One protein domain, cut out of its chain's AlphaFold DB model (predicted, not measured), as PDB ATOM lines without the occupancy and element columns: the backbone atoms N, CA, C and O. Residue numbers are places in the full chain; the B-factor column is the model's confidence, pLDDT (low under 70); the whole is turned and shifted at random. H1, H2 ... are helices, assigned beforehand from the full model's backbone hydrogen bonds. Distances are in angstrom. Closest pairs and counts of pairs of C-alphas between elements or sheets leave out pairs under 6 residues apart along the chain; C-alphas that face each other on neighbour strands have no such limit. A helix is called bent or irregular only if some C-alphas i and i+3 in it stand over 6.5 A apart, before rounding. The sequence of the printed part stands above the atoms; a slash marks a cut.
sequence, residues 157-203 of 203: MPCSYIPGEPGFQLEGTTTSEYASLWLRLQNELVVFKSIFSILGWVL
ATOM      1  N   MET A 157      -5.051  -2.541 -22.706       84.38
ATOM      2  CA  MET A 157      -5.110  -2.784 -24.156       84.38
ATOM      3  C   MET A 157      -5.635  -4.185 -24.552       84.38
ATOM      4  O   MET A 157      -4.950  -4.914 -25.277       84.38
ATOM      5  N   PRO A 158      -6.856  -4.580 -24.129       85.75
ATOM      6  CA  PRO A 158      -7.425  -5.866 -24.522       85.75
ATOM      7  C   PRO A 158      -7.565  -5.958 -26.045       85.75
ATOM      8  O   PRO A 158      -8.011  -5.022 -26.712       85.75
ATOM      9  N   CYS A 159      -7.195  -7.112 -26.597       85.25
ATOM     10  CA  CYS A 159      -7.272  -7.402 -28.024       85.25
ATOM     11  C   CYS A 159      -8.203  -8.594 -28.233       85.25
ATOM     12  O   CYS A 159      -7.991  -9.647 -27.644       85.25
ATOM     13  N   SER A 160      -9.203  -8.469 -29.108       85.25
ATOM     14  CA  SER A 160     -10.231  -9.508 -29.314       85.25
ATOM     15  C   SER A 160      -9.687 -10.879 -29.738       85.25
ATOM     16  O   SER A 160     -10.363 -11.892 -29.573       85.25
ATOM     17  N   TYR A 161      -8.477 -10.920 -30.297       84.62
ATOM     18  CA  TYR A 161      -7.807 -12.134 -30.759       84.62
ATOM     19  C   TYR A 161      -6.767 -12.681 -29.767       84.62
ATOM     20  O   TYR A 161      -6.122 -13.682 -30.089       84.62
ATOM     21  N   ILE A 162      -6.604 -12.063 -28.593       86.31
ATOM     22  CA  ILE A 162      -5.736 -12.525 -27.504       86.31
ATOM     23  C   ILE A 162      -6.648 -12.995 -26.362       86.31
ATOM     24  O   ILE A 162      -7.371 -12.177 -25.802       86.31
ATOM     25  N   PRO A 163      -6.681 -14.302 -26.043       86.56
ATOM     26  CA  PRO A 163      -7.520 -14.818 -24.962       86.56
ATOM     27  C   PRO A 163      -7.082 -14.322 -23.575       86.56
ATOM     28  O   PRO A 163      -5.881 -14.218 -23.305       86.56
ATOM     29  N   GLY A 164      -8.052 -14.132 -22.675       86.81
ATOM     30  CA  GLY A 164      -7.825 -13.739 -21.289       86.81
ATOM     31  C   GLY A 164      -7.354 -12.303 -21.094       86.81
ATOM     32  O   GLY A 164      -7.462 -11.441 -21.964       86.81
ATOM     33  N   GLU A 165      -6.804 -12.071 -19.909       87.81
ATOM     34  CA  GLU A 165      -6.368 -10.754 -19.466       87.81
ATOM     35  C   GLU A 165      -4.959 -10.416 -19.990       87.81
ATOM     36  O   GLU A 165      -4.035 -11.222 -19.813       87.81
ATOM     37  N   PRO A 166      -4.738  -9.251 -20.632       85.94
ATOM     38  CA  PRO A 166      -3.426  -8.843 -21.141       85.94
ATOM     39  C   PRO A 166      -2.324  -8.945 -20.081       85.94
ATOM     40  O   PRO A 166      -2.515  -8.525 -18.939       85.94
ATOM     41  N   GLY A 167      -1.177  -9.519 -20.452       85.38
ATOM     42  CA  GLY A 167      -0.038  -9.742 -19.554       85.38
ATOM     43  C   GLY A 167      -0.120 -11.017 -18.701       85.38
ATOM     44  O   GLY A 167       0.858 -11.361 -18.042       85.38
ATOM     45  N   PHE A 168      -1.239 -11.751 -18.741       87.06
ATOM     46  CA  PHE A 168      -1.454 -12.991 -17.978       87.06
ATOM     47  C   PHE A 168      -1.667 -14.224 -18.862       87.06
ATOM     48  O   PHE A 168      -2.231 -15.226 -18.420       87.06
ATOM     49  N   GLN A 169      -1.214 -14.154 -20.117       87.50
ATOM     50  CA  GLN A 169      -1.363 -15.240 -21.080       87.50
ATOM     51  C   GLN A 169      -0.639 -16.506 -20.601       87.50
ATOM     52  O   GLN A 169       0.538 -16.477 -20.238       87.50
ATOM     53  N   LEU A 170      -1.342 -17.636 -20.658       88.19
ATOM     54  CA  LEU A 170      -0.744 -18.960 -20.539       88.19
ATOM     55  C   LEU A 170       0.136 -19.263 -21.759       88.19
ATOM     56  O   LEU A 170       0.009 -18.668 -22.835       88.19
ATOM     57  N   GLU A 171       1.034 -20.230 -21.605       84.81
ATOM     58  CA  GLU A 171       1.833 -20.712 -22.727       84.81
ATOM     59  C   GLU A 171       0.921 -21.194 -23.868       84.81
ATOM     60  O   GLU A 171      -0.062 -21.907 -23.651       84.81
ATOM     61  N   GLY A 172       1.225 -20.764 -25.094       83.00
ATOM     62  CA  GLY A 172       0.418 -21.076 -26.274       83.00
ATOM     63  C   GLY A 172      -0.825 -20.197 -26.475       83.00
ATOM     64  O   GLY A 172      -1.599 -20.482 -27.388       83.00
ATOM     65  N   THR A 173      -1.028 -19.132 -25.682       84.31
ATOM     66  CA  THR A 173      -2.151 -18.180 -25.862       84.31
ATOM     67  C   THR A 173      -1.750 -16.727 -26.020       84.31
ATOM     68  O   THR A 173      -2.544 -15.828 -25.754       84.31
ATOM     69  N   THR A 174      -0.542 -16.472 -26.510       81.00
ATOM     70  CA  THR A 174      -0.169 -15.129 -26.973       81.00
ATOM     71  C   THR A 174      -1.015 -14.683 -28.174       81.00
ATOM     72  O   THR A 174      -1.199 -13.487 -28.378       81.00
ATOM     73  N   THR A 175      -1.599 -15.632 -28.921       81.81
ATOM     74  CA  THR A 175      -2.667 -15.404 -29.906       81.81
ATOM     75  C   THR A 175      -3.745 -16.489 -29.800       81.81
ATOM     76  O   THR A 175      -3.544 -17.553 -29.210       81.81
ATOM     77  N   SER A 176      -4.914 -16.236 -30.386       81.44
ATOM     78  CA  SER A 176      -6.006 -17.214 -30.455       81.44
ATOM     79  C   SER A 176      -5.863 -18.238 -31.591       81.44
ATOM     80  O   SER A 176      -6.620 -19.208 -31.608       81.44
ATOM     81  N   GLU A 177      -4.901 -18.074 -32.506       86.00
ATOM     82  CA  GLU A 177      -4.785 -18.860 -33.749       86.00
ATOM     83  C   GLU A 177      -4.694 -20.371 -33.502       86.00
ATOM     84  O   GLU A 177      -5.362 -21.152 -34.178       86.00
ATOM     85  N   TYR A 178      -3.930 -20.772 -32.484       85.25
ATOM     86  CA  TYR A 178      -3.701 -22.178 -32.127       85.25
ATOM     87  C   TYR A 178      -4.214 -22.531 -30.721       85.25
ATOM     88  O   TYR A 178      -4.055 -23.660 -30.256       85.25
ATOM     89  N   ALA A 179      -4.863 -21.582 -30.039       87.62
ATOM     90  CA  ALA A 179      -5.366 -21.777 -28.687       87.62
ATOM     91  C   ALA A 179      -6.658 -22.609 -28.691       87.62
ATOM     92  O   ALA A 179      -7.697 -22.163 -29.197       87.62
ATOM     93  N   SER A 180      -6.616 -23.789 -28.066       90.12
ATOM     94  CA  SER A 180      -7.808 -24.624 -27.858       90.12
ATOM     95  C   SER A 180      -8.862 -23.898 -27.012       90.12
ATOM     96  O   SER A 180      -8.530 -23.053 -26.181       90.12
ATOM     97  N   LEU A 181     -10.145 -24.251 -27.169       90.38
ATOM     98  CA  LEU A 181     -11.229 -23.663 -26.362       90.38
ATOM     99  C   LEU A 181     -10.990 -23.820 -24.853       90.38
ATOM    100  O   LEU A 181     -11.284 -22.908 -24.085       90.38
ATOM    101  N   TRP A 182     -10.416 -24.951 -24.438       90.25
ATOM    102  CA  TRP A 182     -10.057 -25.191 -23.045       90.25
ATOM    103  C   TRP A 182      -8.995 -24.208 -22.551       90.25
ATOM    104  O   TRP A 182      -9.156 -23.607 -21.494       90.25
ATOM    105  N   LEU A 183      -7.941 -23.996 -23.339       89.12
ATOM    106  CA  LEU A 183      -6.858 -23.089 -22.982       89.12
ATOM    107  C   LEU A 183      -7.333 -21.627 -22.946       89.12
ATOM    108  O   LEU A 183      -6.939 -20.875 -22.059       89.12
ATOM    109  N   ARG A 184      -8.248 -21.241 -23.844       89.44
ATOM    110  CA  ARG A 184      -8.916 -19.928 -23.805       89.44
ATOM    111  C   ARG A 184      -9.705 -19.741 -22.508       89.44
ATOM    112  O   ARG A 184      -9.496 -18.755 -21.819       89.44
ATOM    113  N   LEU A 185     -10.530 -20.721 -22.129       89.19
ATOM    114  CA  LEU A 185     -11.268 -20.677 -20.862       89.19
ATOM    115  C   LEU A 185     -10.327 -20.616 -19.651       89.19
ATOM    116  O   LEU A 185     -10.590 -19.889 -18.699       89.19
ATOM    117  N   GLN A 186      -9.225 -21.369 -19.668       89.12
ATOM    118  CA  GLN A 186      -8.242 -21.322 -18.587       89.12
ATOM    119  C   GLN A 186      -7.584 -19.945 -18.451       89.12
ATOM    120  O   GLN A 186      -7.353 -19.532 -17.316       89.12
ATOM    121  N   ASN A 187      -7.331 -19.250 -19.566       88.75
ATOM    122  CA  ASN A 187      -6.776 -17.894 -19.582       88.75
ATOM    123  C   ASN A 187      -7.699 -16.869 -18.920       88.75
ATOM    124  O   ASN A 187      -7.235 -16.097 -18.087       88.75
ATOM    125  N   GLU A 188      -9.005 -16.923 -19.199       88.25
ATOM    126  CA  GLU A 188     -10.000 -16.058 -18.535       88.25
ATOM    127  C   GLU A 188     -10.006 -16.239 -17.005       88.25
ATOM    128  O   GLU A 188     -10.373 -15.347 -16.244       88.25
ATOM    129  N   LEU A 189      -9.578 -17.409 -16.521       88.56
ATOM    130  CA  LEU A 189      -9.598 -17.755 -15.102       88.56
ATOM    131  C   LEU A 189      -8.267 -17.495 -14.374       88.56
ATOM    132  O   LEU A 189      -8.217 -17.716 -13.162       88.56
ATOM    133  N   VAL A 190      -7.194 -17.055 -15.046       87.12
ATOM    134  CA  VAL A 190      -5.860 -16.888 -14.421       87.12
ATOM    135  C   VAL A 190      -5.894 -15.874 -13.278       87.12
ATOM    136  O   VAL A 190      -5.445 -16.177 -12.167       87.12
ATOM    137  N   VAL A 191      -6.480 -14.698 -13.520       83.19
ATOM    138  CA  VAL A 191      -6.599 -13.635 -12.508       83.19
ATOM    139  C   VAL A 191      -7.509 -14.084 -11.367       83.19
ATOM    140  O   VAL A 191      -7.145 -13.950 -10.200       83.19
ATOM    141  N   PHE A 192      -8.640 -14.725 -11.687       85.06
ATOM    142  CA  PHE A 192      -9.568 -15.251 -10.682       85.06
ATOM    143  C   PHE A 192      -8.906 -16.280  -9.756       85.06
ATOM    144  O   PHE A 192      -8.998 -16.175  -8.534       85.06
ATOM    145  N   LYS A 193      -8.168 -17.247 -10.318       84.06
ATOM    146  CA  LYS A 193      -7.415 -18.249  -9.541       84.06
ATOM    147  C   LYS A 193      -6.335 -17.623  -8.660       84.06
ATOM    148  O   LYS A 193      -5.946 -18.212  -7.656       84.06
ATOM    149  N   SER A 194      -5.863 -16.441  -9.034       85.12
ATOM    150  CA  SER A 194      -4.759 -15.757  -8.368       85.12
ATOM    151  C   SER A 194      -5.217 -14.693  -7.376       85.12
ATOM    152  O   SER A 194      -4.368 -14.074  -6.736       85.12
ATOM    153  N   ILE A 195      -6.529 -14.518  -7.176       85.56
ATOM    154  CA  ILE A 195      -7.084 -13.442  -6.348       85.56
ATOM    155  C   ILE A 195      -6.486 -13.419  -4.938       85.56
ATOM    156  O   ILE A 195      -6.045 -12.373  -4.482       85.56
ATOM    157  N   PHE A 196      -6.327 -14.572  -4.283       84.75
ATOM    158  CA  PHE A 196      -5.731 -14.642  -2.942       84.75
ATOM    159  C   PHE A 196      -4.248 -14.262  -2.904       84.75
ATOM    160  O   PHE A 196      -3.770 -13.786  -1.880       84.75
ATOM    161  N   SER A 197      -3.522 -14.452  -4.008       83.94
ATOM    162  CA  SER A 197      -2.127 -14.006  -4.118       83.94
ATOM    163  C   SER A 197      -2.026 -12.503  -4.375       83.94
ATOM    164  O   SER A 197      -1.046 -11.888  -3.960       83.94
ATOM    165  N   ILE A 198      -3.034 -11.925  -5.038       81.94
ATOM    166  CA  ILE A 198      -3.125 -10.499  -5.377       81.94
ATOM    167  C   ILE A 198      -3.678  -9.674  -4.206       81.94
ATOM    168  O   ILE A 198      -3.298  -8.523  -4.051       81.94
ATOM    169  N   LEU A 199      -4.556 -10.232  -3.365       80.25
ATOM    170  CA  LEU A 199      -5.241  -9.471  -2.311       80.25
ATOM    171  C   LEU A 199      -4.285  -8.753  -1.349       80.25
ATOM    172  O   LEU A 199      -4.603  -7.650  -0.931       80.25
ATOM    173  N   GLY A 200      -3.111  -9.320  -1.051       70.19
ATOM    174  CA  GLY A 200      -2.096  -8.656  -0.219       70.19
ATOM    175  C   GLY A 200      -1.394  -7.457  -0.875       70.19
ATOM    176  O   GLY A 200      -0.575  -6.817  -0.233       70.19
ATOM    177  N   TRP A 201      -1.665  -7.190  -2.153       65.81
ATOM    178  CA  TRP A 201      -1.144  -6.057  -2.921       65.81
ATOM    179  C   TRP A 201      -2.144  -4.911  -3.021       65.81
ATOM    180  O   TRP A 201      -1.757  -3.756  -3.156       65.81
ATOM    181  N   VAL A 202      -3.434  -5.247  -2.989       62.44
ATOM    182  CA  VAL A 202      -4.542  -4.295  -3.144       62.44
ATOM    183  C   VAL A 202      -5.049  -3.792  -1.786       62.44
ATOM    184  O   VAL A 202      -5.625  -2.707  -1.725       62.44
ATOM    185  N   LEU A 203      -4.861  -4.583  -0.721       48.31
ATOM    186  CA  LEU A 203      -5.229  -4.275   0.667       48.31
ATOM    187  C   LEU A 203      -4.009  -3.831   1.474       48.31
ATOM    188  O   LEU A 203      -4.182  -2.900   2.291       48.31
TER     189      LEU A 203
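AT A GLANCE: This is residues 157 to 203 of the 203 residues of the protein "UDP-glucoronosyl and UDP-glucosyl transferase" of Ascosphaera apis ARSEF 7405 (UniProt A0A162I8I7). A looping stretch of chain, residues 157 to 180, and the helix H1 make a small compact body, and from H1 the short helices H2 and H3 follow one after the other in a zigzag, with H3 in an arm that leads away from that body. Residues 192 to 203, of which 195 to 202 belong to H3, stick out from the head, and this arm makes much of the length. The printed part has 47 residues with three named helices, H1, H2 and H3 in chain order, and no named strand. The class is all helix, though just 20 of the 47 residues are in named elements. The whole is only just loose, close to compact, with a radius of gyration of the C-alphas of 11.6 A, and it is elongated, spanning 37 by 22 by 14 A.

HOW THE PARTS SIT: Start at H1, residues 181 to 188, which touches no helix. Go on to H2, residues 190 to 193; a tight link of one residue, Leu 189, leads into it, and H1 and H2 meet only through their link. Then look at H3, residues 195 to 202, which a tight link of one residue, Ser 194, joins to H2; these two also meet only through their link. H1 and H3 are apart. Along the backbone, each O i to N i+4 pair of H1 is within hydrogen-bond range, in H3 it is 2 of 4, and H2 is too short for such a pair but has its one O i to N i+3 pair within range.

IN THESE COORDINATES: Find C-alpha 181 of Leu 181 at (-11.229, -23.663, -26.362); from there H1 runs 11.0 A to C-alpha 188 at (-10.000, -16.058, -18.535). H2 goes from Val 190 to Lys 193 and is 5.3 A long. H3 begins at Ile 195 and runs 10.0 A to C-alpha 202 of Val 202 at (-4.542, -4.295, -3.144). H3 is irregular, but only just: C-alphas 197 and 200 are 6.6 A apart. Before H1, read residues 157 to 180, a stretch of 24 residues with no named element, whose C-alphas lie 4 to 15 A from the mean of all C-alphas.

THE WHOLE: The C-alphas of Tyr 178 and Leu 203 are the two farthest apart, at 37.4 A, while those of Met 157 and Leu 203, the first and last printed, are 24.9 A apart. Set aside residues 192 to 203, which stand free, and the remaining 35 residues span 22 by 18 by 14 A with a radius of gyration of 8.2 A. The printed part has no cut, and Leu 203 is the chain's last residue. The links between the named helices are both tight. In the B-factor column the mean pLDDT of the printed part is 83.9, and residues 201 to 203 are under 70.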